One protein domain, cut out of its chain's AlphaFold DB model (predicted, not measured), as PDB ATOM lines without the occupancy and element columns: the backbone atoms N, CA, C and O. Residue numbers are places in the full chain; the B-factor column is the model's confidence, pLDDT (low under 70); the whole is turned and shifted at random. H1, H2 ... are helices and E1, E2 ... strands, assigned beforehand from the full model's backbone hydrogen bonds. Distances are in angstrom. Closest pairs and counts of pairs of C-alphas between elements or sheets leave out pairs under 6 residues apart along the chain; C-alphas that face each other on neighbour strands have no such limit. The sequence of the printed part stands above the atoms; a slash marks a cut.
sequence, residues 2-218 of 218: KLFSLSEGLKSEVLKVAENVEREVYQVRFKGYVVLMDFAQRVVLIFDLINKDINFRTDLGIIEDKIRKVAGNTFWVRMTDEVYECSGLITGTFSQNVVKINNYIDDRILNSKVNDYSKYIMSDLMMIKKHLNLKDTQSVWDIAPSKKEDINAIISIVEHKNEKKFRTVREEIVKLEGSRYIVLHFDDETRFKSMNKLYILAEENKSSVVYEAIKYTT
ATOM      1  N   LYS A   2      55.272  -8.668  48.100       29.58
ATOM      2  CA  LYS A   2      54.143  -9.067  47.251       29.58
ATOM      3  C   LYS A   2      52.892  -8.369  47.767       29.58
ATOM      4  O   LYS A   2      52.760  -8.127  48.957       29.58
ATOM      5  N   LEU A   3      52.081  -7.913  46.826       43.94
ATOM      6  CA  LEU A   3      50.819  -7.226  47.045       43.94
ATOM      7  C   LEU A   3      49.757  -8.157  46.473       43.94
ATOM      8  O   LEU A   3      49.905  -8.610  45.341       43.94
ATOM      9  N   PHE A   4      48.708  -8.434  47.232       49.34
ATOM     10  CA  PHE A   4      47.633  -9.362  46.872       49.34
ATOM     11  C   PHE A   4      46.614  -8.807  45.869       49.34
ATOM     12  O   PHE A   4      45.416  -9.042  45.985       49.34
ATOM     13  N   SER A   5      47.079  -8.021  44.906       50.38
ATOM     14  CA  SER A   5      46.284  -7.639  43.745       50.38
ATOM     15  C   SER A   5      47.209  -7.091  42.670       50.38
ATOM     16  O   SER A   5      47.748  -5.996  42.833       50.38
ATOM     17  N   LEU A   6      47.299  -7.834  41.561       61.06
ATOM     18  CA  LEU A   6      47.734  -7.380  40.233       61.06
ATOM     19  C   LEU A   6      49.146  -6.814  40.250       61.06
ATOM     20  O   LEU A   6      49.371  -5.638  40.530       61.06
ATOM     21  N   SER A   7      50.101  -7.703  39.971       61.78
ATOM     22  CA  SER A   7      51.532  -7.405  39.980       61.78
ATOM     23  C   SER A   7      51.832  -6.067  39.304       61.78
ATOM     24  O   SER A   7      51.176  -5.701  38.334       61.78
ATOM     25  N   GLU A   8      52.864  -5.357  39.763       69.56
ATOM     26  CA  GLU A   8      53.338  -4.156  39.057       69.56
ATOM     27  C   GLU A   8      53.580  -4.440  37.564       69.56
ATOM     28  O   GLU A   8      53.332  -3.582  36.728       69.56
ATOM     29  N   GLY A   9      53.939  -5.681  37.210       74.19
ATOM     30  CA  GLY A   9      53.979  -6.145  35.823       74.19
ATOM     31  C   GLY A   9      52.616  -6.150  35.122       74.19
ATOM     32  O   GLY A   9      52.524  -5.675  34.000       74.19
ATOM     33  N   LEU A  10      51.546  -6.633  35.762       77.81
ATOM     34  CA  LEU A  10      50.193  -6.572  35.205       77.81
ATOM     35  C   LEU A  10      49.673  -5.136  35.132       77.81
ATOM     36  O   LEU A  10      49.100  -4.768  34.115       77.81
ATOM     37  N   LYS A  11      49.901  -4.308  36.159       80.06
ATOM     38  CA  LYS A  11      49.558  -2.877  36.104       80.06
ATOM     39  C   LYS A  11      50.295  -2.191  34.961       80.06
ATOM     40  O   LYS A  11      49.677  -1.485  34.179       80.06
ATOM     41  N   SER A  12      51.597  -2.439  34.845       83.94
ATOM     42  CA  SER A  12      52.423  -1.903  33.768       83.94
ATOM     43  C   SER A  12      51.934  -2.373  32.404       83.94
ATOM     44  O   SER A  12      51.904  -1.565  31.483       83.94
ATOM     45  N   GLU A  13      51.541  -3.639  32.254       87.12
ATOM     46  CA  GLU A  13      51.027  -4.145  30.978       87.12
ATOM     47  C   GLU A  13      49.649  -3.559  30.657       87.12
ATOM     48  O   GLU A  13      49.424  -3.123  29.533       87.12
ATOM     49  N   VAL A  14      48.759  -3.457  31.648       88.62
ATOM     50  CA  VAL A  14      47.460  -2.780  31.523       88.62
ATOM     51  C   VAL A  14      47.645  -1.334  31.074       88.62
ATOM     52  O   VAL A  14      47.001  -0.915  30.118       88.62
ATOM     53  N   LEU A  15      48.523  -0.581  31.740       89.75
ATOM     54  CA  LEU A  15      48.782   0.822  31.416       89.75
ATOM     55  C   LEU A  15      49.383   0.962  30.020       89.75
ATOM     56  O   LEU A  15      48.890   1.750  29.225       89.75
ATOM     57  N   LYS A  16      50.372   0.134  29.679       93.06
ATOM     58  CA  LYS A  16      50.983   0.107  28.347       93.06
ATOM     59  C   LYS A  16      49.962  -0.199  27.248       93.06
ATOM     60  O   LYS A  16      49.983   0.430  26.192       93.06
ATOM     61  N   VAL A  17      49.071  -1.164  27.469       93.62
ATOM     62  CA  VAL A  17      47.999  -1.477  26.515       93.62
ATOM     63  C   VAL A  17      46.993  -0.332  26.435       93.62
ATOM     64  O   VAL A  17      46.615   0.055  25.334       93.62
ATOM     65  N   ALA A  18      46.600   0.252  27.567       93.81
ATOM     66  CA  ALA A  18      45.697   1.396  27.598       93.81
ATOM     67  C   ALA A  18      46.264   2.612  26.849       93.81
ATOM     68  O   ALA A  18      45.558   3.200  26.036       93.81
ATOM     69  N   GLU A  19      47.544   2.934  27.042       95.06
ATOM     70  CA  GLU A  19      48.247   3.998  26.314       95.06
ATOM     71  C   GLU A  19      48.286   3.728  24.804       95.06
ATOM     72  O   GLU A  19      48.059   4.631  23.997       95.06
ATOM     73  N   ASN A  20      48.532   2.476  24.399       96.19
ATOM     74  CA  ASN A  20      48.474   2.093  22.988       96.19
ATOM     75  C   ASN A  20      47.060   2.272  22.412       96.19
ATOM     76  O   ASN A  20      46.922   2.802  21.309       96.19
ATOM     77  N   VAL A  21      46.017   1.891  23.162       96.19
ATOM     78  CA  VAL A  21      44.617   2.116  22.768       96.19
ATOM     79  C   VAL A  21      44.333   3.606  22.605       96.19
ATOM     80  O   VAL A  21      43.796   3.989  21.575       96.19
ATOM     81  N   GLU A  22      44.695   4.456  23.568       95.44
ATOM     82  CA  GLU A  22      44.451   5.905  23.480       95.44
ATOM     83  C   GLU A  22      45.188   6.551  22.299       95.44
ATOM     84  O   GLU A  22      44.660   7.456  21.651       95.44
ATOM     85  N   ARG A  23      46.395   6.066  21.979       95.88
ATOM     86  CA  ARG A  23      47.174   6.537  20.827       95.88
ATOM     87  C   ARG A  23      46.525   6.161  19.493       95.88
ATOM     88  O   ARG A  23      46.527   6.968  18.568       95.88
ATOM     89  N   GLU A  24      46.016   4.938  19.372       96.06
ATOM     90  CA  GLU A  24      45.451   4.415  18.116       96.06
ATOM     91  C   GLU A  24      43.958   4.732  17.949       96.06
ATOM     92  O   GLU A  24      43.450   4.837  16.831       96.06
ATOM     93  N   VAL A  25      43.253   4.941  19.060       94.44
ATOM     94  CA  VAL A  25      41.830   5.268  19.137       94.44
ATOM     95  C   VAL A  25      41.674   6.592  19.886       94.44
ATOM     96  O   VAL A  25      41.196   6.652  21.013       94.44
ATOM     97  N   TYR A  26      42.030   7.688  19.215       91.00
ATOM     98  CA  TYR A  26      42.033   9.057  19.763       91.00
ATOM     99  C   TYR A  26      40.682   9.552  20.319       91.00
ATOM    100  O   TYR A  26      40.595  10.636  20.889       91.00
ATOM    101  N   GLN A  27      39.604   8.805  20.089       93.00
ATOM    102  CA  GLN A  27      38.244   9.130  20.515       93.00
ATOM    103  C   GLN A  27      37.988   8.732  21.972       93.00
ATOM    104  O   GLN A  27      36.970   9.141  22.536       93.00
ATOM    105  N   VAL A  28      38.881   7.942  22.578       94.56
ATOM    106  CA  VAL A  28      38.688   7.404  23.922       94.56
ATOM    107  C   VAL A  28      39.785   7.780  24.895       94.56
ATOM    108  O   VAL A  28      40.913   8.080  24.517       94.56
ATOM    109  N   ARG A  29      39.419   7.748  26.173       95.12
ATOM    110  CA  ARG A  29      40.320   7.921  27.303       95.12
ATOM    111  C   ARG A  29      40.163   6.766  28.274       95.12
ATOM    112  O   ARG A  29      39.049   6.443  28.682       95.12
ATOM    113  N   PHE A  30      41.273   6.183  28.685       93.50
ATOM    114  CA  PHE A  30      41.332   5.193  29.736       93.50
ATOM    115  C   PHE A  30      40.894   5.807  31.069       93.50
ATOM    116  O   PHE A  30      41.344   6.880  31.474       93.50
ATOM    117  N   LYS A  31      39.982   5.131  31.765       90.62
ATOM    118  CA  LYS A  31      39.488   5.549  33.088       90.62
ATOM    119  C   LYS A  31      39.990   4.675  34.216       90.62
ATOM    120  O   LYS A  31      39.940   5.092  35.373       90.62
ATOM    121  N   GLY A  32      40.444   3.478  33.890       87.62
ATOM    122  CA  GLY A  32      40.897   2.502  34.854       87.62
ATOM    123  C   GLY A  32      40.542   1.103  34.400       87.62
ATOM    124  O   GLY A  32      40.141   0.864  33.265       87.62
ATOM    125  N   TYR A  33      40.694   0.164  35.309       86.75
ATOM    126  CA  TYR A  33      40.448  -1.238  35.047       86.75
ATOM    127  C   TYR A  33      39.914  -1.886  36.312       86.75
ATOM    128  O   TYR A  33      40.141  -1.394  37.418       86.75
ATOM    129  N   VAL A  34      39.206  -2.990  36.139       83.56
ATOM    130  CA  VAL A  34      38.765  -3.842  37.241       83.56
ATOM    131  C   VAL A  34      39.220  -5.257  36.973       83.56
ATOM    132  O   VAL A  34      39.349  -5.673  35.816       83.56
ATOM    133  N   VAL A  35      39.458  -6.000  38.045       83.25
ATOM    134  CA  VAL A  35      39.723  -7.428  37.936       83.25
ATOM    135  C   VAL A  35      38.614  -8.210  38.572       83.25
ATOM    136  O   VAL A  35      38.373  -8.083  39.764       83.25
ATOM    137  N   LEU A  36      37.955  -9.016  37.749       81.50
ATOM    138  CA  LEU A  36      36.879  -9.901  38.153       81.50
ATOM    139  C   LEU A  36      37.512 -11.170  38.717       81.50
ATOM    140  O   LEU A  36      38.112 -11.935  37.962       81.50
ATOM    141  N   MET A  37      37.421 -11.370  40.032       78.69
ATOM    142  CA  MET A  37      38.156 -12.437  40.722       78.69
ATOM    143  C   MET A  37      37.413 -13.770  40.627       78.69
ATOM    144  O   MET A  37      37.914 -14.720  40.031       78.69
ATOM    145  N   ASP A  38      36.197 -13.828  41.176       70.25
ATOM    146  CA  ASP A  38      35.362 -15.037  41.166       70.25
ATOM    147  C   ASP A  38      34.684 -15.295  39.798       70.25
ATOM    148  O   ASP A  38      34.166 -16.384  39.574       70.25
ATOM    149  N   PHE A  39      34.721 -14.341  38.853       65.56
ATOM    150  CA  PHE A  39      34.078 -14.469  37.533       65.56
ATOM    151  C   PHE A  39      35.100 -14.454  36.401       65.56
ATOM    152  O   PHE A  39      35.619 -13.405  36.014       65.56
ATOM    153  N   ALA A  40      35.404 -15.650  35.895       58.88
ATOM    154  CA  ALA A  40      36.339 -15.925  34.810       58.88
ATOM    155  C   ALA A  40      37.774 -15.408  35.030       58.88
ATOM    156  O   ALA A  40      38.612 -15.588  34.155       58.88
ATOM    157  N   GLN A  41      38.108 -14.802  36.171       73.50
ATOM    158  CA  GLN A  41      39.457 -14.318  36.467       73.50
ATOM    159  C   GLN A  41      39.959 -13.359  35.390       73.50
ATOM    160  O   GLN A  41      40.926 -13.641  34.691       73.50
ATOM    161  N   ARG A  42      39.254 -12.245  35.188       79.25
ATOM    162  CA  ARG A  42      39.445 -11.360  34.028       79.25
ATOM    163  C   ARG A  42      39.967  -9.999  34.406       79.25
ATOM    164  O   ARG A  42      39.624  -9.479  35.456       79.25
ATOM    165  N   VAL A  43      40.724  -9.399  33.492       84.38
ATOM    166  CA  VAL A  43      41.119  -7.993  33.566       84.38
ATOM    167  C   VAL A  43      40.311  -7.228  32.532       84.38
ATOM    168  O   VAL A  43      40.380  -7.535  31.340       84.38
ATOM    169  N   VAL A  44      39.528  -6.266  33.005       84.31
ATOM    170  CA  VAL A  44      38.613  -5.475  32.187       84.31
ATOM    171  C   VAL A  44      39.096  -4.031  32.181       84.31
ATOM    172  O   VAL A  44      39.068  -3.359  33.210       84.31
ATOM    173  N   LEU A  45      39.539  -3.559  31.022       88.75
ATOM    174  CA  LEU A  45      39.923  -2.177  30.771       88.75
ATOM    175  C   LEU A  45      38.671  -1.335  30.529       88.75
ATOM    176  O   LEU A  45      37.790  -1.717  29.760       88.75
ATOM    177  N   ILE A  46      38.596  -0.183  31.187       87.62
ATOM    178  CA  ILE A  46      37.450   0.716  31.130       87.62
ATOM    179  C   ILE A  46      37.878   2.001  30.435       87.62
ATOM    180  O   ILE A  46      38.742   2.733  30.923       87.62
ATOM    181  N   PHE A  47      37.238   2.279  29.308       91.00
ATOM    182  CA  PHE A  47      37.443   3.484  28.520       91.00
ATOM    183  C   PHE A  47      36.207   4.377  28.562       91.00
ATOM    184  O   PHE A  47      35.101   3.948  28.861       91.00
ATOM    185  N   ASP A  48      36.398   5.646  28.266       90.75
ATOM    186  CA  ASP A  48      35.341   6.638  28.142       90.75
ATOM    187  C   ASP A  48      35.529   7.409  26.849       90.75
ATOM    188  O   ASP A  48      36.619   7.405  26.276       90.75
ATOM    189  N   LEU A  49      34.488   8.091  26.401       90.75
ATOM    190  CA  LEU A  49      34.577   8.932  25.216       90.75
ATOM    191  C   LEU A  49      35.172  10.290  25.581       90.75
ATOM    192  O   LEU A  49      34.759  10.928  26.547       90.75
ATOM    193  N   ILE A  50      36.130  10.755  24.780       89.62
ATOM    194  CA  ILE A  50      36.664  12.117  24.907       89.62
ATOM    195  C   ILE A  50      35.641  13.128  24.387       89.62
ATOM    196  O   ILE A  50      35.411  14.152  25.027       89.62
ATOM    197  N   ASN A  51      35.018  12.833  23.241       78.69
ATOM    198  CA  ASN A  51      33.948  13.640  22.671       78.69
ATOM    199  C   ASN A  51      32.626  12.865  22.722       78.69
ATOM    200  O   ASN A  51      32.554  11.730  22.254       78.69
ATOM    201  N   LYS A  52      31.589  13.491  23.285       69.38
ATOM    202  CA  LYS A  52      30.240  12.921  23.383       69.38
ATOM    203  C   LYS A  52      29.402  13.147  22.118       69.38
ATOM    204  O   LYS A  52      28.351  12.528  21.992       69.38
ATOM    205  N   ASP A  53      29.894  13.941  21.166       70.44
ATOM    206  CA  ASP A  53      29.284  14.155  19.849       70.44
ATOM    207  C   ASP A  53      29.591  12.994  18.885       70.44
ATOM    208  O   ASP A  53      30.085  13.190  17.774       70.44
ATOM    209  N   ILE A  54      29.344  11.757  19.319       75.12
ATOM    210  CA  ILE A  54      29.400  10.578  18.448       75.12
ATOM    211  C   ILE A  54      27.988  10.067  18.181       75.12
ATOM    212  O   ILE A  54      27.098  10.176  19.029       75.12
ATOM    213  N   ASN A  55      27.771   9.437  17.027       74.75
ATOM    214  CA  ASN A  55      26.531   8.709  16.822       74.75
ATOM    215  C   ASN A  55      26.619   7.365  17.549       74.75
ATOM    216  O   ASN A  55      27.143   6.383  17.027       74.75
ATOM    217  N   PHE A  56      26.070   7.305  18.760       72.19
ATOM    218  CA  PHE A  56      26.094   6.102  19.593       72.19
ATOM    219  C   PHE A  56      25.517   4.845  18.918       72.19
ATOM    220  O   PHE A  56      25.912   3.739  19.276       72.19
ATOM    221  N   ARG A  57      24.610   4.985  17.938       68.38
ATOM    222  CA  ARG A  57      23.998   3.837  17.245       68.38
ATOM    223  C   ARG A  57      24.905   3.207  16.193       68.38
ATOM    224  O   ARG A  57      24.722   2.036  15.880       68.38
ATOM    225  N   THR A  58      25.835   3.969  15.625       70.00
ATOM    226  CA  THR A  58      26.684   3.517  14.510       70.00
ATOM    227  C   THR A  58      28.156   3.477  14.889       70.00
ATOM    228  O   THR A  58      28.856   2.522  14.565       70.00
ATOM    229  N   ASP A  59      28.623   4.487  15.612       80.94
ATOM    230  CA  ASP A  59      30.049   4.749  15.781       80.94
ATOM    231  C   ASP A  59      30.606   4.048  17.014       80.94
ATOM    232  O   ASP A  59      31.769   3.652  17.026       80.94
ATOM    233  N   LEU A  60      29.781   3.856  18.048       81.31
ATOM    234  CA  LEU A  60      30.247   3.274  19.301       81.31
ATOM    235  C   LEU A  60      30.702   1.826  19.125       81.31
ATOM    236  O   LEU A  60      31.766   1.466  19.620       81.31
ATOM    237  N   GLY A  61      29.955   1.026  18.360       79.25
ATOM    238  CA  GLY A  61      30.372  -0.331  18.016       79.25
ATOM    239  C   GLY A  61      31.738  -0.339  17.339       79.25
ATOM    240  O   GLY A  61      32.630  -1.051  17.782       79.25
ATOM    241  N   ILE A  62      31.943   0.534  16.346       85.00
ATOM    242  CA  ILE A  62      33.218   0.681  15.622       85.00
ATOM    243  C   ILE A  62      34.355   1.097  16.565       85.00
ATOM    244  O   ILE A  62      35.471   0.595  16.444       85.00
ATOM    245  N   ILE A  63      34.095   2.022  17.492       88.69
ATOM    246  CA  ILE A  63      35.077   2.473  18.483       88.69
ATOM    247  C   ILE A  63      35.468   1.312  19.398       88.69
ATOM    248  O   ILE A  63      36.657   1.021  19.518       88.69
ATOM    249  N   GLU A  64      34.502   0.610  19.993       85.75
ATOM    250  CA  GLU A  64      34.804  -0.540  20.849       85.75
ATOM    251  C   GLU A  64      35.547  -1.641  20.079       85.75
ATOM    252  O   GLU A  64      36.448  -2.280  20.615       85.75
ATOM    253  N   ASP A  65      35.197  -1.850  18.812       86.00
ATOM    254  CA  ASP A  65      35.839  -2.822  17.933       86.00
ATOM    255  C   ASP A  65      37.327  -2.516  17.712       86.00
ATOM    256  O   ASP A  65      38.189  -3.397  17.759       86.00
ATOM    257  N   LYS A  66      37.648  -1.235  17.503       90.88
ATOM    258  CA  LYS A  66      39.035  -0.764  17.407       90.88
ATOM    259  C   LYS A  66      39.769  -0.953  18.729       90.88
ATOM    260  O   LYS A  66      40.885  -1.462  18.722       90.88
ATOM    261  N   ILE A  67      39.137  -0.604  19.850       91.69
ATOM    262  CA  ILE A  67      39.725  -0.784  21.183       91.69
ATOM    263  C   ILE A  67      40.069  -2.258  21.417       91.69
ATOM    264  O   ILE A  67      41.194  -2.556  21.804       91.69
ATOM    265  N   ARG A  68      39.150  -3.186  21.114       87.62
ATOM    266  CA  ARG A  68      39.376  -4.641  21.222       87.62
ATOM    267  C   ARG A  68      40.557  -5.107  20.384       87.62
ATOM    268  O   ARG A  68      41.388  -5.876  20.860       87.62
ATOM    269  N   LYS A  69      40.652  -4.630  19.140       89.31
ATOM    270  CA  LYS A  69      41.755  -4.985  18.234       89.31
ATOM    271  C   LYS A  69      43.112  -4.584  18.809       89.31
ATOM    272  O   LYS A  69      44.042  -5.379  18.729       89.31
ATOM    273  N   VAL A  70      43.206  -3.401  19.415       91.69
ATOM    274  CA  VAL A  70      44.453  -2.907  20.021       91.69
ATOM    275  C   VAL A  70      44.736  -3.578  21.369       91.69
ATOM    276  O   VAL A  70      45.873  -3.954  21.639       91.69
ATOM    277  N   ALA A  71      43.710  -3.783  22.200       88.69
ATOM    278  CA  ALA A  71      43.843  -4.441  23.500       88.69
ATOM    279  C   ALA A  71      44.203  -5.935  23.396       88.69
ATOM    280  O   ALA A  71      44.797  -6.504  24.316       88.69
ATOM    281  N   GLY A  72      43.879  -6.563  22.263       84.75
ATOM    282  CA  GLY A  72      44.137  -7.972  22.001       84.75
ATOM    283  C   GLY A  72      43.215  -8.903  22.793       84.75
ATOM    284  O   GLY A  72      42.308  -8.479  23.497       84.75
ATOM    285  N   ASN A  73      43.448 -10.215  22.686       78.00
ATOM    286  CA  ASN A  73      42.588 -11.222  23.329       78.00
ATOM    287  C   ASN A  73      42.844 -11.378  24.842       78.00
ATOM    288  O   ASN A  73      42.119 -12.105  25.518       78.00
ATOM    289  N   THR A  74      43.908 -10.757  25.353       78.62
ATOM    290  CA  THR A  74      44.353 -10.896  26.744       78.62
ATOM    291  C   THR A  74      43.519 -10.032  27.693       78.62
ATOM    292  O   THR A  74      43.230 -10.454  28.817       78.62
ATOM    293  N   PHE A  75      43.112  -8.845  27.240       83.31
ATOM    294  CA  PHE A  75      42.336  -7.892  28.021       83.31
ATOM    295  C   PHE A  75      40.936  -7.749  27.457       83.31
ATOM    296  O   PHE A  75      40.744  -7.624  26.252       83.31
ATOM    297  N   TRP A  76      39.959  -7.720  28.350       83.81
ATOM    298  CA  TRP A  76      38.610  -7.339  27.971       83.81
ATOM    299  C   TRP A  76      38.458  -5.844  28.059       83.81
ATOM    300  O   TRP A  76      39.156  -5.185  28.830       83.81
ATOM    301  N   VAL A  77      37.535  -5.308  27.276       84.38
ATOM    302  CA  VAL A  77      37.350  -3.868  27.180       84.38
ATOM    303  C   VAL A  77      35.878  -3.528  27.295       84.38
ATOM    304  O   VAL A  77      35.004  -4.217  26.770       84.38
ATOM    305  N   ARG A  78      35.601  -2.444  28.006       81.62
ATOM    306  CA  ARG A  78      34.265  -1.864  28.120       81.62
ATOM    307  C   ARG A  78      34.361  -0.355  28.147       81.62
ATOM    308  O   ARG A  78      35.386   0.210  28.528       81.62
ATOM    309  N   MET A  79      33.250   0.287  27.829       84.56
ATOM    310  CA  MET A  79      33.080   1.704  28.086       84.56
ATOM    311  C   MET A  79      32.608   1.949  29.534       84.56
ATOM    312  O   MET A  79      32.335   1.019  30.311       84.56
ATOM    313  N   THR A  80      32.533   3.212  29.934       80.56
ATOM    314  CA  THR A  80      31.895   3.639  31.184       80.56
ATOM    315  C   THR A  80      30.384   3.407  31.127       80.56
ATOM    316  O   THR A  80      29.785   3.421  30.054       80.56
ATOM    317  N   ASP A  81      29.749   3.221  32.290       72.31
ATOM    318  CA  ASP A  81      28.282   3.096  32.375       72.31
ATOM    319  C   ASP A  81      27.581   4.311  31.744       72.31
ATOM    320  O   ASP A  81      26.606   4.149  31.020       72.31
ATOM    321  N   GLU A  82      28.136   5.512  31.935       75.69
ATOM    322  CA  GLU A  82      27.628   6.763  31.361       75.69
ATOM    323  C   GLU A  82      27.552   6.718  29.826       75.69
ATOM    324  O   GLU A  82      26.552   7.133  29.246       75.69
ATOM    325  N   VAL A  83      28.563   6.157  29.151       77.50
ATOM    326  CA  VAL A  83      28.550   5.988  27.687       77.50
ATOM    327  C   VAL A  83      27.401   5.078  27.252       77.50
ATOM    328  O   VAL A  83      26.723   5.364  26.265       77.50
ATOM    329  N   TYR A  84      27.133   4.010  28.004       72.69
ATOM    330  CA  TYR A  84      26.020   3.106  27.712       72.69
ATOM    331  C   TYR A  84      24.657   3.712  28.033       72.69
ATOM    332  O   TYR A  84      23.704   3.489  27.287       72.69
ATOM    333  N   GLU A  85      24.545   4.513  29.086       70.69
ATOM    334  CA  GLU A  85      23.324   5.258  29.388       70.69
ATOM    335  C   GLU A  85      23.023   6.282  28.282       70.69
ATOM    336  O   GLU A  85      21.919   6.284  27.732       70.69
ATOM    337  N   CYS A  86      24.018   7.077  27.866       71.56
ATOM    338  CA  CYS A  86      23.880   8.060  26.785       71.56
ATOM    339  C   CYS A  86      23.539   7.429  25.430       71.56
ATOM    340  O   CYS A  86      22.846   8.040  24.618       71.56
ATOM    341  N   SER A  87      23.988   6.201  25.186       66.75
ATOM    342  CA  SER A  87      23.707   5.496  23.936       66.75
ATOM    343  C   SER A  87      22.249   5.057  23.757       66.75
ATOM    344  O   SER A  87      21.850   4.661  22.659       66.75
ATOM    345  N   GLY A  88      21.461   5.072  24.837       57.53
ATOM    346  CA  GLY A  88      20.131   4.477  24.849       57.53
ATOM    347  C   GLY A  88      20.136   2.944  24.821       57.53
ATOM    348  O   GLY A  88      19.084   2.356  24.596       57.53
ATOM    349  N   LEU A  89      21.266   2.271  25.067       55.56
ATOM    350  CA  LEU A  89      21.249   0.829  25.326       55.56
ATOM    351  C   LEU A  89      20.516   0.473  26.594       55.56
ATOM    352  O   LEU A  89      19.823  -0.533  26.665       55.56
ATOM    353  N   ILE A  90      20.678   1.287  27.623       53.53
ATOM    354  CA  ILE A  90      20.034   1.030  28.896       53.53
ATOM    355  C   ILE A  90      18.752   1.867  28.933       53.53
ATOM    356  O   ILE A  90      18.626   2.803  29.712       53.53
ATOM    357  N   THR A  91      17.788   1.578  28.051       42.91
ATOM    358  CA  THR A  91      16.467   2.230  28.102       42.91
ATOM    359  C   THR A  91      15.584   1.560  29.150       42.91
ATOM    360  O   THR A  91      15.179   0.408  28.989       42.91
ATOM    361  N   GLY A  92      15.294   2.279  30.234       51.25
ATOM    362  CA  GLY A  92      14.476   1.844  31.370       51.25
ATOM    363  C   GLY A  92      15.067   2.337  32.691       51.25
ATOM    364  O   GLY A  92      16.203   2.803  32.729       51.25
ATOM    365  N   THR A  93      14.336   2.222  33.803       50.81
ATOM    366  CA  THR A  93      14.992   2.315  35.113       50.81
ATOM    367  C   THR A  93      16.010   1.180  35.177       50.81
ATOM    368  O   THR A  93      15.639   0.009  35.118       50.81
ATOM    369  N   PHE A  94      17.295   1.536  35.230       52.38
ATOM    370  CA  PHE A  94      18.471   0.658  35.181       52.38
ATOM    371  C   PHE A  94      18.296  -0.679  35.944       52.38
ATOM    372  O   PHE A  94      18.757  -1.731  35.507       52.38
ATOM    373  N   SER A  95      17.540  -0.672  37.045       54.03
ATOM    374  CA  SER A  95      17.181  -1.851  37.838       54.03
ATOM    375  C   SER A  95      16.356  -2.924  37.105       54.03
ATOM    376  O   SER A  95      16.607  -4.107  37.318       54.03
ATOM    377  N   GLN A  96      15.396  -2.580  36.239       54.94
ATOM    378  CA  GLN A  96      14.520  -3.576  35.596       54.94
ATOM    379  C   GLN A  96      15.242  -4.398  34.522       54.94
ATOM    380  O   GLN A  96      15.055  -5.613  34.444       54.94
ATOM    381  N   ASN A  97      16.104  -3.763  33.726       55.22
ATOM    382  CA  ASN A  97      16.878  -4.453  32.692       55.22
ATOM    383  C   ASN A  97      17.967  -5.329  33.306       55.22
ATOM    384  O   ASN A  97      18.138  -6.470  32.887       55.22
ATOM    385  N   VAL A  98      18.621  -4.847  34.368       60.22
ATOM    386  CA  VAL A  98      19.538  -5.648  35.186       60.22
ATOM    387  C   VAL A  98      18.853  -6.921  35.679       60.22
ATOM    388  O   VAL A  98      19.403  -8.003  35.501       60.22
ATOM    389  N   VAL A  99      17.639  -6.827  36.231       58.81
ATOM    390  CA  VAL A  99      16.892  -8.004  36.703       58.81
ATOM    391  C   VAL A  99      16.561  -8.964  35.556       58.81
ATOM    392  O   VAL A  99      16.701 -10.173  35.724       58.81
ATOM    393  N   LYS A 100      16.168  -8.455  34.381       60.62
ATOM    394  CA  LYS A 100      15.916  -9.296  33.199       60.62
ATOM    395  C   LYS A 100      17.174 -10.041  32.762       60.62
ATOM    396  O   LYS A 100      17.142 -11.262  32.685       60.62
ATOM    397  N   ILE A 101      18.279  -9.331  32.534       64.56
ATOM    398  CA  ILE A 101      19.563  -9.923  32.133       64.56
ATOM    399  C   ILE A 101      19.968 -11.028  33.109       64.56
ATOM    400  O   ILE A 101      20.349 -12.119  32.691       64.56
ATOM    401  N   ASN A 102      19.826 -10.772  34.410       67.00
ATOM    402  CA  ASN A 102      20.209 -11.749  35.415       67.00
ATOM    403  C   ASN A 102      19.363 -13.021  35.392       67.00
ATOM    404  O   ASN A 102      19.895 -14.082  35.703       67.00
ATOM    405  N   ASN A 103      18.089 -12.920  35.010       66.44
ATOM    406  CA  ASN A 103      17.189 -14.065  34.897       66.44
ATOM    407  C   ASN A 103      17.326 -14.810  33.557       66.44
ATOM    408  O   ASN A 103      17.082 -16.010  33.514       66.44
ATOM    409  N   TYR A 104      17.662 -14.112  32.468       69.00
ATOM    410  CA  TYR A 104      17.712 -14.699  31.121       69.00
ATOM    411  C   TYR A 104      19.070 -15.306  30.763       69.00
ATOM    412  O   TYR A 104      19.132 -16.204  29.925       69.00
ATOM    413  N   ILE A 105      20.152 -14.815  31.367       69.19
ATOM    414  CA  ILE A 105      21.513 -15.214  31.018       69.19
ATOM    415  C   ILE A 105      22.074 -16.150  32.093       69.19
ATOM    416  O   ILE A 105      22.174 -15.771  33.262       69.19
ATOM    417  N   ASP A 106      22.446 -17.366  31.683       72.06
ATOM    418  CA  ASP A 106      22.955 -18.434  32.553       72.06
ATOM    419  C   ASP A 106      24.221 -18.002  33.319       72.06
ATOM    420  O   ASP A 106      25.158 -17.444  32.741       72.06
ATOM    421  N   ASP A 107      24.278 -18.287  34.624       74.31
ATOM    422  CA  ASP A 107      25.428 -17.983  35.489       74.31
ATOM    423  C   ASP A 107      26.731 -18.650  35.013       74.31
ATOM    424  O   ASP A 107      27.816 -18.126  35.271       74.31
ATOM    425  N   ARG A 108      26.654 -19.755  34.256       73.12
ATOM    426  CA  ARG A 108      27.815 -20.442  33.665       73.12
ATOM    427  C   ARG A 108      28.623 -19.565  32.712       73.12
ATOM    428  O   ARG A 108      29.813 -19.818  32.549       73.12
ATOM    429  N   ILE A 109      28.021 -18.528  32.131       71.12
ATOM    430  CA  ILE A 109      28.725 -17.544  31.292       71.12
ATOM    431  C   ILE A 109      29.817 -16.847  32.092       71.12
ATOM    432  O   ILE A 109      30.910 -16.630  31.593       71.12
ATOM    433  N   LEU A 110      29.578 -16.589  33.375       70.19
ATOM    434  CA  LEU A 110      30.578 -15.966  34.229       70.19
ATOM    435  C   LEU A 110      31.772 -16.882  34.557       70.19
ATOM    436  O   LEU A 110      32.761 -16.407  35.108       70.19
ATOM    437  N   ASN A 111      31.703 -18.168  34.207       67.75
ATOM    438  CA  ASN A 111      32.751 -19.165  34.439       67.75
ATOM    439  C   ASN A 111      33.504 -19.551  33.153       67.75
ATOM    440  O   ASN A 111      34.250 -20.533  33.144       67.75
ATOM    441  N   SER A 112      33.289 -18.836  32.048       63.53
ATOM    442  CA  SER A 112      33.814 -19.234  30.746       63.53
ATOM    443  C   SER A 112      35.267 -18.788  30.534       63.53
ATOM    444  O   SER A 112      35.646 -17.693  30.934       63.53
ATOM    445  N   LYS A 113      36.075 -19.667  29.908       60.72
ATOM    446  CA  LYS A 113      37.526 -19.606  29.584       60.72
ATOM    447  C   LYS A 113      38.478 -19.089  30.676       60.72
ATOM    448  O   LYS A 113      38.142 -18.292  31.531       60.72
ATOM    449  N   VAL A 114      39.729 -19.517  30.632       62.06
ATOM    450  CA  VAL A 114      40.800 -19.074  31.539       62.06
ATOM    451  C   VAL A 114      41.646 -18.062  30.760       62.06
ATOM    452  O   VAL A 114      42.006 -18.351  29.621       62.06
ATOM    453  N   ASN A 115      41.899 -16.872  31.309       69.38
ATOM    454  CA  ASN A 115      42.801 -15.895  30.690       69.38
ATOM    455  C   ASN A 115      44.255 -16.169  31.103       69.38
ATOM    456  O   ASN A 115      44.523 -16.908  32.053       69.38
ATOM    457  N   ASP A 116      45.195 -15.505  30.439       75.38
ATOM    458  CA  ASP A 116      46.631 -15.693  30.678       75.38
ATOM    459  C   ASP A 116      47.065 -15.337  32.118       75.38
ATOM    460  O   ASP A 116      48.099 -15.803  32.598       75.38
ATOM    461  N   TYR A 117      46.252 -14.562  32.848       76.94
ATOM    462  CA  TYR A 117      46.524 -14.120  34.219       76.94
ATOM    463  C   TYR A 117      45.762 -14.891  35.305       76.94
ATOM    464  O   TYR A 117      45.940 -14.625  36.495       76.94
ATOM    465  N   SER A 118      44.956 -15.881  34.930       76.69
ATOM    466  CA  SER A 118      43.996 -16.538  35.820       76.69
ATOM    467  C   SER A 118      44.656 -17.194  37.031       76.69
ATOM    468  O   SER A 118      44.206 -17.037  38.163       76.69
ATOM    469  N   LYS A 119      45.821 -17.828  36.842       76.94
ATOM    470  CA  LYS A 119      46.598 -18.410  37.950       76.94
ATOM    471  C   LYS A 119      46.953 -17.377  39.030       76.94
ATOM    472  O   LYS A 119      46.921 -17.705  40.215       76.94
ATOM    473  N   TYR A 120      47.306 -16.154  38.632       76.75
ATOM    474  CA  TYR A 120      47.646 -15.083  39.572       76.75
ATOM    475  C   TYR A 120      46.398 -14.587  40.300       76.75
ATOM    476  O   TYR A 120      46.403 -14.488  41.523       76.75
ATOM    477  N   ILE A 121      45.308 -14.393  39.560       80.81
ATOM    478  CA  ILE A 121      44.021 -13.949  40.102       80.81
ATOM    479  C   ILE A 121      43.461 -14.971  41.105       80.81
ATOM    480  O   ILE A 121      43.007 -14.590  42.180       80.81
ATOM    481  N   MET A 122      43.564 -16.273  40.819       80.38
ATOM    482  CA  MET A 122      43.160 -17.334  41.750       80.38
ATOM    483  C   MET A 122      43.981 -17.312  43.045       80.38
ATOM    484  O   MET A 122      43.440 -17.503  44.132       80.38
ATOM    485  N   SER A 123      45.292 -17.081  42.937       79.38
ATOM    486  CA  SER A 123      46.171 -16.981  44.102       79.38
ATOM    487  C   SER A 123      45.773 -15.806  44.999       79.38
ATOM    488  O   SER A 123      45.668 -15.982  46.212       79.38
ATOM    489  N   ASP A 124      45.535 -14.636  44.403       80.56
ATOM    490  CA  ASP A 124      45.105 -13.425  45.112       80.56
ATOM    491  C   ASP A 124      43.736 -13.647  45.784       80.56
ATOM    492  O   ASP A 124      43.568 -13.405  46.979       80.56
ATOM    493  N   LEU A 125      42.777 -14.224  45.053       85.12
ATOM    494  CA  LEU A 125      41.455 -14.588  45.564       85.12
ATOM    495  C   LEU A 125      41.535 -15.496  46.799       85.12
ATOM    496  O   LEU A 125      40.886 -15.229  47.814       85.12
ATOM    497  N   MET A 126      42.322 -16.573  46.717       84.69
ATOM    498  CA  MET A 126      42.436 -17.559  47.791       84.69
ATOM    499  C   MET A 126      42.939 -16.937  49.086       84.69
ATOM    500  O   MET A 126      42.401 -17.246  50.153       84.69
ATOM    501  N   MET A 127      43.945 -16.059  49.029       83.94
ATOM    502  CA  MET A 127      44.440 -15.469  50.268       83.94
ATOM    503  C   MET A 127      43.674 -14.234  50.732       83.94
ATOM    504  O   MET A 127      43.616 -14.040  51.943       83.94
ATOM    505  N   ILE A 128      42.980 -13.493  49.859       86.94
ATOM    506  CA  ILE A 128      41.957 -12.527  50.299       86.94
ATOM    507  C   ILE A 128      40.876 -13.254  51.104       86.94
ATOM    508  O   ILE A 128      40.593 -12.861  52.236       86.94
ATOM    509  N   LYS A 129      40.329 -14.357  50.567       89.19
ATOM    510  CA  LYS A 129      39.332 -15.190  51.262       89.19
ATOM    511  C   LYS A 129      39.849 -15.666  52.619       89.19
ATOM    512  O   LYS A 129      39.158 -15.510  53.623       89.19
ATOM    513  N   LYS A 130      41.087 -16.169  52.668       88.06
ATOM    514  CA  LYS A 130      41.728 -16.614  53.913       88.06
ATOM    515  C   LYS A 130      41.928 -15.479  54.921       88.06
ATOM    516  O   LYS A 130      41.634 -15.659  56.096       88.06
ATOM    517  N   HIS A 131      42.454 -14.331  54.491       88.12
ATOM    518  CA  HIS A 131      42.818 -13.232  55.391       88.12
ATOM    519  C   HIS A 131      41.594 -12.511  55.946       88.12
ATOM    520  O   HIS A 131      41.570 -12.148  57.118       88.12
ATOM    521  N   LEU A 132      40.569 -12.324  55.116       89.19
ATOM    522  CA  LEU A 132      39.308 -11.712  55.529       89.19
ATOM    523  C   LEU A 132      38.339 -12.717  56.169       89.19
ATOM    524  O   LEU A 132      37.259 -12.320  56.599       89.19
ATOM    525  N   ASN A 133      38.729 -13.996  56.255       90.12
ATOM    526  CA  ASN A 133      37.919 -15.093  56.783       90.12
ATOM    527  C   ASN A 133      36.510 -15.130  56.157       90.12
ATOM    528  O   ASN A 133      35.498 -15.171  56.859       90.12
ATOM    529  N   LEU A 134      36.460 -15.038  54.824       90.00
ATOM    530  CA  LEU A 134      35.208 -14.986  54.072       90.00
ATOM    531  C   LEU A 134      34.521 -16.349  54.075       90.00
ATOM    532  O   LEU A 134      35.172 -17.382  53.919       90.00
ATOM    533  N   LYS A 135      33.197 -16.340  54.231       88.44
ATOM    534  CA  LYS A 135      32.364 -17.544  54.119       88.44
ATOM    535  C   LYS A 135      32.238 -17.977  52.658       88.44
ATOM    536  O   LYS A 135      32.370 -17.154  51.759       88.44
ATOM    537  N   ASP A 136      31.843 -19.226  52.422       82.81
ATOM    538  CA  ASP A 136      31.561 -19.730  51.066       82.81
ATOM    539  C   ASP A 136      30.428 -18.961  50.363       82.81
ATOM    540  O   ASP A 136      30.394 -18.861  49.139       82.81
ATOM    541  N   THR A 137      29.517 -18.367  51.139       83.12
ATOM    542  CA  THR A 137      28.449 -17.486  50.645       83.12
ATOM    543  C   THR A 137      28.929 -16.073  50.312       83.12
ATOM    544  O   THR A 137      28.116 -15.244  49.909       83.12
ATOM    545  N   GLN A 138      30.211 -15.765  50.513       85.75
ATOM    546  CA  GLN A 138      30.806 -14.470  50.214       85.75
ATOM    547  C   GLN A 138      31.801 -14.608  49.065       85.75
ATOM    548  O   GLN A 138      32.810 -15.312  49.149       85.75
ATOM    549  N   SER A 139      31.521 -13.896  47.983       86.06
ATOM    550  CA  SER A 139      32.361 -13.869  46.793       86.06
ATOM    551  C   SER A 139      33.185 -12.588  46.766       86.06
ATOM    552  O   SER A 139      32.674 -11.507  47.056       86.06
ATOM    553  N   VAL A 140      34.466 -12.705  46.414       87.44
ATOM    554  CA  VAL A 140      35.296 -11.535  46.108       87.44
ATOM    555  C   VAL A 140      35.010 -11.202  44.661       87.44
ATOM    556  O   VAL A 140      35.340 -11.962  43.750       87.44
ATOM    557  N   TRP A 141      34.324 -10.093  44.454       82.19
ATOM    558  CA  TRP A 141      33.755  -9.814  43.157       82.19
ATOM    559  C   TRP A 141      34.763  -9.179  42.227       82.19
ATOM    560  O   TRP A 141      35.102  -9.739  41.181       82.19
ATOM    561  N   ASP A 142      35.253  -8.020  42.649       84.81
ATOM    562  CA  ASP A 142      36.235  -7.261  41.923       84.81
ATOM    563  C   ASP A 142      37.307  -6.680  42.839       84.81
ATOM    564  O   ASP A 142      37.158  -6.572  44.063       84.81
ATOM    565  N   ILE A 143      38.416  -6.334  42.198       86.81
ATOM    566  CA  ILE A 143      39.425  -5.455  42.761       86.81
ATOM    567  C   ILE A 143      39.621  -4.301  41.787       86.81
ATOM    568  O   ILE A 143      39.873  -4.511  40.595       86.81
ATOM    569  N   ALA A 144      39.497  -3.083  42.303       82.81
ATOM    570  CA  ALA A 144      39.625  -1.846  41.547       82.81
ATOM    571  C   ALA A 144      40.742  -0.966  42.132       82.81
ATOM    572  O   ALA A 144      40.944  -0.950  43.352       82.81
ATOM    573  N   PRO A 145      41.468  -0.199  41.302       80.00
ATOM    574  CA  PRO A 145      42.440   0.762  41.799       80.00
ATOM    575  C   PRO A 145      41.751   1.816  42.670       80.00
ATOM    576  O   PRO A 145      40.668   2.316  42.357       80.00
ATOM    577  N   SER A 146      42.397   2.167  43.777       82.19
ATOM    578  CA  SER A 146      41.933   3.238  44.653       82.19
ATOM    579  C   SER A 146      42.367   4.602  44.113       82.19
ATOM    580  O   SER A 146      43.463   4.755  43.582       82.19
ATOM    581  N   LYS A 147      41.517   5.619  44.302       79.25
ATOM    582  CA  LYS A 147      41.873   7.029  44.059       79.25
ATOM    583  C   LYS A 147      42.582   7.689  45.250       79.25
ATOM    584  O   LYS A 147      43.056   8.809  45.118       79.25
ATOM    585  N   LYS A 148      42.599   7.041  46.420       81.12
ATOM    586  CA  LYS A 148      43.267   7.542  47.632       81.12
ATOM    587  C   LYS A 148      44.733   7.114  47.620       81.12
ATOM    588  O   LYS A 148      44.992   5.921  47.483       81.12
ATOM    589  N   GLU A 149      45.649   8.062  47.807       78.19
ATOM    590  CA  GLU A 149      47.106   7.845  47.737       78.19
ATOM    591  C   GLU A 149      47.628   6.800  48.739       78.19
ATOM    592  O   GLU A 149      48.584   6.087  48.447       78.19
ATOM    593  N   ASP A 150      46.995   6.672  49.909       83.88
ATOM    594  CA  ASP A 150      47.412   5.767  50.988       83.88
ATOM    595  C   ASP A 150      46.738   4.384  50.946       83.88
ATOM    596  O   ASP A 150      46.980   3.546  51.822       83.88
ATOM    597  N   ILE A 151      45.887   4.137  49.947       84.44
ATOM    598  CA  ILE A 151      45.140   2.892  49.769       84.44
ATOM    599  C   ILE A 151      45.532   2.275  48.431       84.44
ATOM    600  O   ILE A 151      45.396   2.900  47.386       84.44
ATOM    601  N   ASN A 152      45.955   1.013  48.450       83.31
ATOM    602  CA  ASN A 152      46.406   0.315  47.247       83.31
ATOM    603  C   ASN A 152      45.239  -0.010  46.299       83.31
ATOM    604  O   ASN A 152      45.320   0.232  45.097       83.31
ATOM    605  N   ALA A 153      44.145  -0.558  46.833       85.75
ATOM    606  CA  ALA A 153      42.983  -0.949  46.039       85.75
ATOM    607  C   ALA A 153      41.696  -0.987  46.873       85.75
ATOM    608  O   ALA A 153      41.723  -0.982  48.109       85.75
ATOM    609  N   ILE A 154      40.574  -1.036  46.162       88.12
ATOM    610  CA  ILE A 154      39.240  -1.295  46.692       88.12
ATOM    611  C   ILE A 154      38.881  -2.740  46.338       88.12
ATOM    612  O   ILE A 154      39.022  -3.135  45.185       88.12
ATOM    613  N   ILE A 155      38.444  -3.519  47.326       90.44
ATOM    614  CA  ILE A 155      38.006  -4.910  47.172       90.44
ATOM    615  C   ILE A 155      36.500  -4.954  47.417       90.44
ATOM    616  O   ILE A 155      36.047  -4.615  48.513       90.44
ATOM    617  N   SER A 156      35.733  -5.400  46.426       89.00
ATOM    618  CA  SER A 156      34.288  -5.582  46.575       89.00
ATOM    619  C   SER A 156      33.975  -7.020  46.954       89.00
ATOM    620  O   SER A 156      34.364  -7.960  46.262       89.00
ATOM    621  N   ILE A 157      33.238  -7.198  48.044       89.38
ATOM    622  CA  ILE A 157      32.780  -8.493  48.542       89.38
ATOM    623  C   ILE A 157      31.267  -8.505  48.506       89.38
ATOM    624  O   ILE A 157      30.622  -7.591  49.015       89.38
ATOM    625  N   VAL A 158      30.697  -9.557  47.937       86.38
ATOM    626  CA  VAL A 158      29.249  -9.720  47.865       86.38
ATOM    627  C   VAL A 158      28.835 -10.951  48.646       86.38
ATOM    628  O   VAL A 158      29.414 -12.020  48.471       86.38
ATOM    629  N   GLU A 159      27.844 -10.796  49.516       84.25
ATOM    630  CA  GLU A 159      27.199 -11.896  50.225       84.25
ATOM    631  C   GLU A 159      25.924 -12.317  49.487       84.25
ATOM    632  O   GLU A 159      25.046 -11.497  49.224       84.25
ATOM    633  N   HIS A 160      25.801 -13.609  49.182       72.50
ATOM    634  CA  HIS A 160      24.612 -14.174  48.542       72.50
ATOM    635  C   HIS A 160      23.449 -14.229  49.540       72.50
ATOM    636  O   HIS A 160      23.336 -15.172  50.326       72.50
ATOM    637  N   LYS A 161      22.579 -13.214  49.525       68.38
ATOM    638  CA  LYS A 161      21.316 -13.194  50.281       68.38
ATOM    639  C   LYS A 161      20.118 -13.291  49.340       68.38
ATOM    640  O   LYS A 161      20.132 -12.784  48.227       68.38
ATOM    641  N   ASN A 162      19.033 -13.899  49.822       58.59
ATOM    642  CA  ASN A 162      17.780 -14.021  49.063       58.59
ATOM    643  C   ASN A 162      17.060 -12.670  48.846       58.59
ATOM    644  O   ASN A 162      16.113 -12.596  48.059       58.59
ATOM    645  N   GLU A 163      17.469 -11.600  49.536       58.16
ATOM    646  CA  GLU A 163      16.846 -10.277  49.441       58.16
ATOM    647  C   GLU A 163      17.500  -9.403  48.356       58.16
ATOM    648  O   GLU A 163      18.683  -9.089  48.405       58.16
ATOM    649  N   LYS A 164      16.692  -8.955  47.387       56.69
ATOM    650  CA  LYS A 164      17.121  -8.226  46.175       56.69
ATOM    651  C   LYS A 164      17.272  -6.715  46.388       56.69
ATOM    652  O   LYS A 164      16.560  -5.927  45.755       56.69
ATOM    653  N   LYS A 165      18.114  -6.284  47.329       59.25
ATOM    654  CA  LYS A 165      18.428  -4.855  47.496       59.25
ATOM    655  C   LYS A 165      19.926  -4.623  47.617       59.25
ATOM    656  O   LYS A 165      20.517  -4.834  48.672       59.25
ATOM    657  N   PHE A 166      20.504  -4.067  46.556       62.00
ATOM    658  CA  PHE A 166      21.872  -3.575  46.565       62.00
ATOM    659  C   PHE A 166      22.044  -2.403  47.531       62.00
ATOM    660  O   PHE A 166      21.512  -1.310  47.327       62.00
ATOM    661  N   ARG A 167      22.834  -2.638  48.575       67.19
ATOM    662  CA  ARG A 167      23.330  -1.622  49.498       67.19
ATOM    663  C   ARG A 167      24.734  -2.013  49.934       67.19
ATOM    664  O   ARG A 167      24.976  -3.185  50.233       67.19
ATOM    665  N   THR A 168      25.642  -1.043  49.992       76.19
ATOM    666  CA  THR A 168      26.875  -1.213  50.764       76.19
ATOM    667  C   THR A 168      26.459  -1.352  52.219       76.19
ATOM    668  O   THR A 168      25.875  -0.430  52.786       76.19
ATOM    669  N   VAL A 169      26.706  -2.513  52.812       81.81
ATOM    670  CA  VAL A 169      26.371  -2.768  54.218       81.81
ATOM    671  C   VAL A 169      27.515  -2.447  55.154       81.81
ATOM    672  O   VAL A 169      27.282  -2.108  56.312       81.81
ATOM    673  N   ARG A 170      28.752  -2.554  54.666       88.38
ATOM    674  CA  ARG A 170      29.942  -2.309  55.471       88.38
ATOM    675  C   ARG A 170      31.086  -1.834  54.596       88.38
ATOM    676  O   ARG A 170      31.385  -2.455  53.583       88.38
ATOM    677  N   GLU A 171      31.738  -0.767  55.027       92.38
ATOM    678  CA  GLU A 171      33.048  -0.352  54.535       92.38
ATOM    679  C   GLU A 171      34.053  -0.542  55.670       92.38
ATOM    680  O   GLU A 171      33.776  -0.187  56.817       92.38
ATOM    681  N   GLU A 172      35.213  -1.108  55.366       93.69
ATOM    682  CA  GLU A 172      36.313  -1.214  56.321       93.69
ATOM    683  C   GLU A 172      37.661  -1.009  55.632       93.69
ATOM    684  O   GLU A 172      37.829  -1.321  54.454       93.69
ATOM    685  N   ILE A 173      38.638  -0.488  56.375       92.31
ATOM    686  CA  ILE A 173      40.020  -0.411  55.908       92.31
ATOM    687  C   ILE A 173      40.806  -1.533  56.568       92.31
ATOM    688  O   ILE A 173      40.936  -1.574  57.790       92.31
ATOM    689  N   VAL A 174      41.380  -2.409  55.753       90.50
ATOM    690  CA  VAL A 174      42.173  -3.552  56.214       90.50
ATOM    691  C   VAL A 174      43.620  -3.406  55.779       90.50
ATOM    692  O   VAL A 174      43.929  -2.767  54.771       90.50
ATOM    693  N   LYS A 175      44.521  -4.029  56.539       87.31
ATOM    694  CA  LYS A 175      45.928  -4.159  56.167       87.31
ATOM    695  C   LYS A 175      46.203  -5.603  55.761       87.31
ATOM    696  O   LYS A 175      46.106  -6.500  56.597       87.31
ATOM    697  N   LEU A 176      46.553  -5.812  54.495       80.38
ATOM    698  CA  LEU A 176      46.942  -7.112  53.942       80.38
ATOM    699  C   LEU A 176      48.411  -7.025  53.519       80.38
ATOM    700  O   LEU A 176      48.768  -6.146  52.735       80.38
ATOM    701  N   GLU A 177      49.267  -7.888  54.073       76.94
ATOM    702  CA  GLU A 177      50.709  -7.945  53.750       76.94
ATOM    703  C   GLU A 177      51.454  -6.593  53.789       76.94
ATOM    704  O   GLU A 177      52.409  -6.352  53.059       76.94
ATOM    705  N   GLY A 178      51.043  -5.684  54.676       78.19
ATOM    706  CA  GLY A 178      51.705  -4.384  54.816       78.19
ATOM    707  C   GLY A 178      51.022  -3.232  54.078       78.19
ATOM    708  O   GLY A 178      51.263  -2.085  54.450       78.19
ATOM    709  N   SER A 179      50.113  -3.517  53.147       82.62
ATOM    710  CA  SER A 179      49.386  -2.509  52.365       82.62
ATOM    711  C   SER A 179      47.949  -2.339  52.827       82.62
ATOM    712  O   SER A 179      47.345  -3.271  53.357       82.62
ATOM    713  N   ARG A 180      47.400  -1.135  52.640       86.81
ATOM    714  CA  ARG A 180      46.035  -0.793  53.051       86.81
ATOM    715  C   ARG A 180      45.063  -0.924  51.887       86.81
ATOM    716  O   ARG A 180      45.383  -0.543  50.763       86.81
ATOM    717  N   TYR A 181      43.879  -1.432  52.188       87.81
ATOM    718  CA  TYR A 181      42.800  -1.669  51.236       87.81
ATOM    719  C   TYR A 181      41.493  -1.177  51.830       87.81
ATOM    720  O   TYR A 181      41.296  -1.289  53.039       87.81
ATOM    721  N   ILE A 182      40.602  -0.675  50.981       91.38
ATOM    722  CA  ILE A 182      39.197  -0.493  51.349       91.38
ATOM    723  C   ILE A 182      38.462  -1.765  50.946       91.38
ATOM    724  O   ILE A 182      38.560  -2.191  49.800       91.38
ATOM    725  N   VAL A 183      37.728  -2.365  51.873       92.00
ATOM    726  CA  VAL A 183      36.857  -3.505  51.606       92.00
ATOM    727  C   VAL A 183      35.418  -3.034  51.712       92.00
ATOM    728  O   VAL A 183      35.000  -2.521  52.753       92.00
ATOM    729  N   LEU A 184      34.672  -3.204  50.628       91.06
ATOM    730  CA  LEU A 184      33.256  -2.877  50.544       91.06
ATOM    731  C   LEU A 184      32.452  -4.172  50.544       91.06
ATOM    732  O   LEU A 184      32.665  -5.029  49.692       91.06
ATOM    733  N   HIS A 185      31.527  -4.312  51.488       89.31
ATOM    734  CA  HIS A 185      30.625  -5.456  51.585       89.31
ATOM    735  C   HIS A 185      29.244  -5.079  51.066       89.31
ATOM    736  O   HIS A 185      28.680  -4.058  51.473       89.31
ATOM    737  N   PHE A 186      28.685  -5.936  50.220       85.06
ATOM    738  CA  PHE A 186      27.386  -5.765  49.578       85.06
ATOM    739  C   PHE A 186      26.468  -6.963  49.857       85.06
ATOM    740  O   PHE A 186      26.931  -8.098  49.928       85.06
ATOM    741  N   ASP A 187      25.163  -6.702  49.979       79.56
ATOM    742  CA  ASP A 187      24.116  -7.714  50.239       79.56
ATOM    743  C   ASP A 187      23.505  -8.338  48.961       79.56
ATOM    744  O   ASP A 187      22.654  -9.218  49.063       79.56
ATOM    745  N   ASP A 188      23.859  -7.849  47.766       72.00
ATOM    746  CA  ASP A 188      23.211  -8.232  46.502       72.00
ATOM    747  C   ASP A 188      24.214  -8.202  45.340       72.00
ATOM    748  O   ASP A 188      24.940  -7.224  45.141       72.00
ATOM    749  N   GLU A 189      24.223  -9.261  44.539       71.44
ATOM    750  CA  GLU A 189      25.082  -9.429  43.364       71.44
ATOM    751  C   GLU A 189      24.402  -9.055  42.038       71.44
ATOM    752  O   GLU A 189      24.995  -9.171  40.962       71.44
ATOM    753  N   THR A 190      23.143  -8.611  42.070       64.38
ATOM    754  CA  THR A 190      22.329  -8.576  40.853       64.38
ATOM    755  C   THR A 190      22.885  -7.606  39.806       64.38
ATOM    756  O   THR A 190      23.018  -7.943  38.632       64.38
ATOM    757  N   ARG A 191      23.270  -6.398  40.232       59.09
ATOM    758  CA  ARG A 191      23.703  -5.325  39.324       59.09
ATOM    759  C   ARG A 191      24.963  -5.660  38.537       59.09
ATOM    760  O   ARG A 191      24.980  -5.455  37.323       59.09
ATOM    761  N   PHE A 192      26.005  -6.152  39.199       64.81
ATOM    762  CA  PHE A 192      27.271  -6.350  38.506       64.81
ATOM    763  C   PHE A 192      27.333  -7.716  37.821       64.81
ATOM    764  O   PHE A 192      28.024  -7.825  36.813       64.81
ATOM    765  N   LYS A 193      26.534  -8.716  38.242       71.00
ATOM    766  CA  LYS A 193      26.393  -9.967  37.484       71.00
ATOM    767  C   LYS A 193      25.809  -9.672  36.109       71.00
ATOM    768  O   LYS A 193      26.384 -10.108  35.120       71.00
ATOM    769  N   SER A 194      24.746  -8.876  36.027       69.50
ATOM    770  CA  SER A 194      24.088  -8.570  34.755       69.50
ATOM    771  C   SER A 194      25.004  -7.867  33.754       69.50
ATOM    772  O   SER A 194      25.124  -8.313  32.614       69.50
ATOM    773  N   MET A 195      25.690  -6.800  34.174       67.12
ATOM    774  CA  MET A 195      26.613  -6.092  33.280       67.12
ATOM    775  C   MET A 195      27.774  -6.992  32.851       67.12
ATOM    776  O   MET A 195      28.075  -7.074  31.664       67.12
ATOM    777  N   ASN A 196      28.380  -7.726  33.788       72.12
ATOM    778  CA  ASN A 196      29.489  -8.620  33.465       72.12
ATOM    779  C   ASN A 196      29.053  -9.757  32.530       72.12
ATOM    780  O   ASN A 196      29.758 -10.030  31.565       72.12
ATOM    781  N   LYS A 197      27.878 -10.368  32.745       75.31
ATOM    782  CA  LYS A 197      27.308 -11.398  31.858       75.31
ATOM    783  C   LYS A 197      27.201 -10.914  30.410       75.31
ATOM    784  O   LYS A 197      27.595 -11.640  29.501       75.31
ATOM    785  N   LEU A 198      26.706  -9.691  30.197       71.94
ATOM    786  CA  LEU A 198      26.610  -9.101  28.859       71.94
ATOM    787  C   LEU A 198      27.982  -8.901  28.214       71.94
ATOM    788  O   LEU A 198      28.160  -9.248  27.048       71.94
ATOM    789  N   TYR A 199      28.951  -8.373  28.965       70.69
ATOM    790  CA  TYR A 199      30.305  -8.197  28.439       70.69
ATOM    791  C   TYR A 199      30.966  -9.514  28.098       70.69
ATOM    792  O   TYR A 199      31.517  -9.632  27.013       70.69
ATOM    793  N   ILE A 200      30.889 -10.503  28.987       73.94
ATOM    794  CA  ILE A 200      31.496 -11.811  28.749       73.94
ATOM    795  C   ILE A 200      30.974 -12.398  27.439       73.94
ATOM    796  O   ILE A 200      31.769 -12.785  26.587       73.94
ATOM    797  N   LEU A 201      29.655 -12.392  27.234       73.31
ATOM    798  CA  LEU A 201      29.066 -12.873  25.986       73.31
ATOM    799  C   LEU A 201      29.546 -12.084  24.764       73.31
ATOM    800  O   LEU A 201      29.853 -12.691  23.737       73.31
ATOM    801  N   ALA A 202      29.607 -10.753  24.849       72.19
ATOM    802  CA  ALA A 202      30.080  -9.920  23.745       72.19
ATOM    803  C   ALA A 202      31.544 -10.235  23.387       72.19
ATOM    804  O   ALA A 202      31.869 -10.422  22.211       72.19
ATOM    805  N   GLU A 203      32.402 -10.373  24.399       74.56
ATOM    806  CA  GLU A 203      33.817 -10.717  24.245       74.56
ATOM    807  C   GLU A 203      34.007 -12.127  23.663       74.56
ATOM    808  O   GLU A 203      34.789 -12.310  22.729       74.56
ATOM    809  N   GLU A 204      33.263 -13.131  24.139       73.06
ATOM    810  CA  GLU A 204      33.346 -14.504  23.618       73.06
ATOM    811  C   GLU A 204      32.964 -14.611  22.143       73.06
ATOM    812  O   GLU A 204      33.597 -15.351  21.385       73.06
ATOM    813  N   ASN A 205      31.948 -13.854  21.733       71.31
ATOM    814  CA  ASN A 205      31.460 -13.851  20.359       71.31
ATOM    815  C   ASN A 205      32.247 -12.889  19.457       71.31
ATOM    816  O   ASN A 205      31.916 -12.768  18.279       71.31
ATOM    817  N   LYS A 206      33.276 -12.206  19.991       70.00
ATOM    818  CA  LYS A 206      34.035 -11.142  19.306       70.00
ATOM    819  C   LYS A 206      33.115 -10.123  18.634       70.00
ATOM    820  O   LYS A 206      33.416  -9.592  17.568       70.00
ATOM    821  N   SER A 207      31.964  -9.901  19.257       65.75
ATOM    822  CA  SER A 207      30.930  -9.026  18.748       65.75
ATOM    823  C   SER A 207      31.178  -7.663  19.347       65.75
ATOM    824  O   SER A 207      31.122  -7.481  20.566       65.75
ATOM    825  N   SER A 208      31.479  -6.699  18.490       58.16
ATOM    826  CA  SER A 208      31.891  -5.378  18.921       58.16
ATOM    827  C   SER A 208      30.720  -4.510  19.294       58.16
ATOM    828  O   SER A 208      30.491  -3.516  18.620       58.16
ATOM    829  N   VAL A 209      29.905  -4.976  20.241       52.41
ATOM    830  CA  VAL A 209      28.567  -4.462  20.481       52.41
ATOM    831  C   VAL A 209      27.914  -5.326  21.602       52.41
ATOM    832  O   VAL A 209      27.351  -6.391  21.363       52.41
ATOM    833  N   VAL A 210      27.890  -4.837  22.852       51.16
ATOM    834  CA  VAL A 210      26.822  -5.206  23.826       51.16
ATOM    835  C   VAL A 210      25.419  -4.911  23.220       51.16
ATOM    836  O   VAL A 210      24.410  -5.487  23.616       51.16
ATOM    837  N   TYR A 211      25.370  -4.073  22.175       48.09
ATOM    838  CA  TYR A 211      24.205  -3.588  21.420       48.09
ATOM    839  C   TYR A 211      23.473  -4.587  20.478       48.09
ATOM    840  O   TYR A 211      22.332  -4.325  20.123       48.09
ATOM    841  N   GLU A 212      24.050  -5.718  20.056       45.12
ATOM    842  CA  GLU A 212      23.387  -6.748  19.232       45.12
ATOM    843  C   GLU A 212      22.737  -7.749  20.183       45.12
ATOM    844  O   GLU A 212      21.747  -8.374  19.840       45.12
ATOM    845  N   ALA A 213      23.208  -7.823  21.433       43.50
ATOM    846  CA  ALA A 213      22.607  -8.627  22.487       43.50
ATOM    847  C   ALA A 213      21.395  -7.953  23.166       43.50
ATOM    848  O   ALA A 213      20.593  -8.647  23.788       43.50
ATOM    849  N   ILE A 214      21.166  -6.642  22.980       43.69
ATOM    850  CA  ILE A 214      19.816  -6.076  23.189       43.69
ATOM    851  C   ILE A 214      18.882  -6.385  22.015       43.69
ATOM    852  O   ILE A 214      17.674  -6.407  22.224       43.69
ATOM    853  N   LYS A 215      19.374  -6.712  20.806       40.03
ATOM    854  CA  LYS A 215      18.466  -7.005  19.676       40.03
ATOM    855  C   LYS A 215      17.519  -8.194  19.923       40.03
ATOM    856  O   LYS A 215      16.581  -8.337  19.151       40.03
ATOM    857  N   TYR A 216      17.730  -9.003  20.968       35.06
ATOM    858  CA  TYR A 216      16.922 -10.193  21.279       35.06
ATOM    859  C   TYR A 216      16.457 -10.297  22.747       35.06
ATOM    860  O   TYR A 216      16.121 -11.385  23.212       35.06
ATOM    861  N   THR A 217      16.470  -9.196  23.511       42.97
ATOM    862  CA  THR A 217      15.778  -9.136  24.825       42.97
ATOM    863  C   THR A 217      14.576  -8.179  24.848       42.97
ATOM    864  O   THR A 217      13.830  -8.153  25.834       42.97
ATOM    865  N   THR A 218      14.354  -7.449  23.748       34.19
ATOM    866  CA  THR A 218      13.032  -7.306  23.106       34.19
ATOM    867  C   THR A 218      12.706  -8.536  22.278       34.19
ATOM    868  O   THR A 218      13.658  -9.047  21.645       34.19
TER     869      THR A 218
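What this domain is: This is residues 2 to 218 of the 218 residues of an uncharacterized protein of Clostridium fungisolvens (UniProt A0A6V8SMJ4). A long, strongly twisted sheet of seven strands runs through this domain, with E3, E2 and E1 at one end, E4, E5, E7 and E6 at the other, and a short junction where E1 meets E4. H1 runs over E1 and E2, H2 covers E3 and E2, H6 crosses over the sheet near E4 and E5, and H7 packs on the edge strand E3, with H4, H5 and H8 gathered round H7. The printed part has 217 residues with eight named helices and seven named strands, in the order H1 E1 E2 H2 E3 H3 H4 H5 H6 E4 E5 E6 E7 H7 H8; the class is mixed, helices and strands. The sheet is mixed, in the order E3 E2 E1 E4 E5 E7 E6. The whole is compact, with a radius of gyration of the C-alphas of 17.2 A and spans of 47 by 40 by 30 A.

Where its parts are: H1, residues 8 to 24, begins at C-alpha 8 at (53.338, -4.156, 39.057) and is 24.0 A long. E1, residues 28 to 36, 22.5 A, bends by 58 degrees at residue 31; E2, residues 42 to 49, is 22.7 A long. H2, residues 59 to 71, 18.3 A, is followed by E3, residues 76 to 79, and H3, residues 81 to 86. H4 is residues 94 to 104, 15.9 A, H5 is residues 107 to 111, and H6, residues 118 to 131, is 19.9 A long. E4, residues 138 to 145, begins at C-alpha 138 at (30.806, -14.470, 50.214) and is 20.9 A long. E5, residues 153 to 159, is 19.7 A long; E6, residues 168 to 176, 21.2 A, bends by 53 degrees at residue 173; E7, residues 179 to 186, is 22.4 A long. H7, residues 190 to 204, is 21.3 A long, and H8, residues 210 to 213, ends at C-alpha 213 at (22.607, -8.627, 22.487).

How they stand to each other: E3 and E6 are the edge strands. E3 and E2 are parallel, with N 45 and O 76 2.8 A apart, and E2, H2, E3 form a strand-helix-strand unit, two parallel neighbours with a helix between, its crossover right-handed. The hairpin E1 and E2 has N 29 and O 48 at 2.8 A. E1 and E4 are antiparallel, with N 35 and O 143 at 3.0 A. The hairpin E4 and E5 has N 141 and O 156 at 2.8 A, E5 and E7 are parallel with N 155 and O 182 at 2.8 A, and the hairpin E6 and E7 has N 169 and O 185 at 2.8 A. These N and O pairs are within hydrogen-bond range. H1, H2 and H6 on one face of the sheet make two layers, helices over strands. H1 runs along the strands, at 27 degrees to E1 on the local plane and a height over the sheet of 9.6 A; its closest C-alphas to E1 are Glu 22 and Val 28, 6.0 A. H6 runs across, at 71 degrees to E5 on the local plane. H3 only grazes the sheet with residues 81 to 84. H1, with residues 17 to 24, touches H2 at a steep tilt of 44 degrees, opposite ways, closest at the C-alphas of Val 21 and Val 70, 5.7 A. H7, over E3, is the hub. It touches H4 at a steep tilt of 61 degrees, the same way, closest at the C-alphas of Ser 194 and Asn 102, 5.1 A; H5 at Lys 197 and Leu 110, C-alphas 6.1 A apart; and H8 at Ala 202 and Val 210, C-alphas 5.7 A apart. H1 and H7 are apart. In H1, H2, H3, H4, H6 and H7 every O i to N i+4 pair is within hydrogen-bond range; in H5 it is 0 of 1, with 2 of 2 O i to N i+3 pairs within range, and H8 is too short for such an i+4 pair.

The domain as a whole: The C-alphas of Gly 178 and Thr 218, the two farthest apart, are 50.1 A apart. The printed part has no cut and no long link, and residue 218 is the chain's last. The mean pLDDT of the printed part is 76.1, with 59 residues under 70, among them residues 2 to 8, 87 to 105 and 207 to 218.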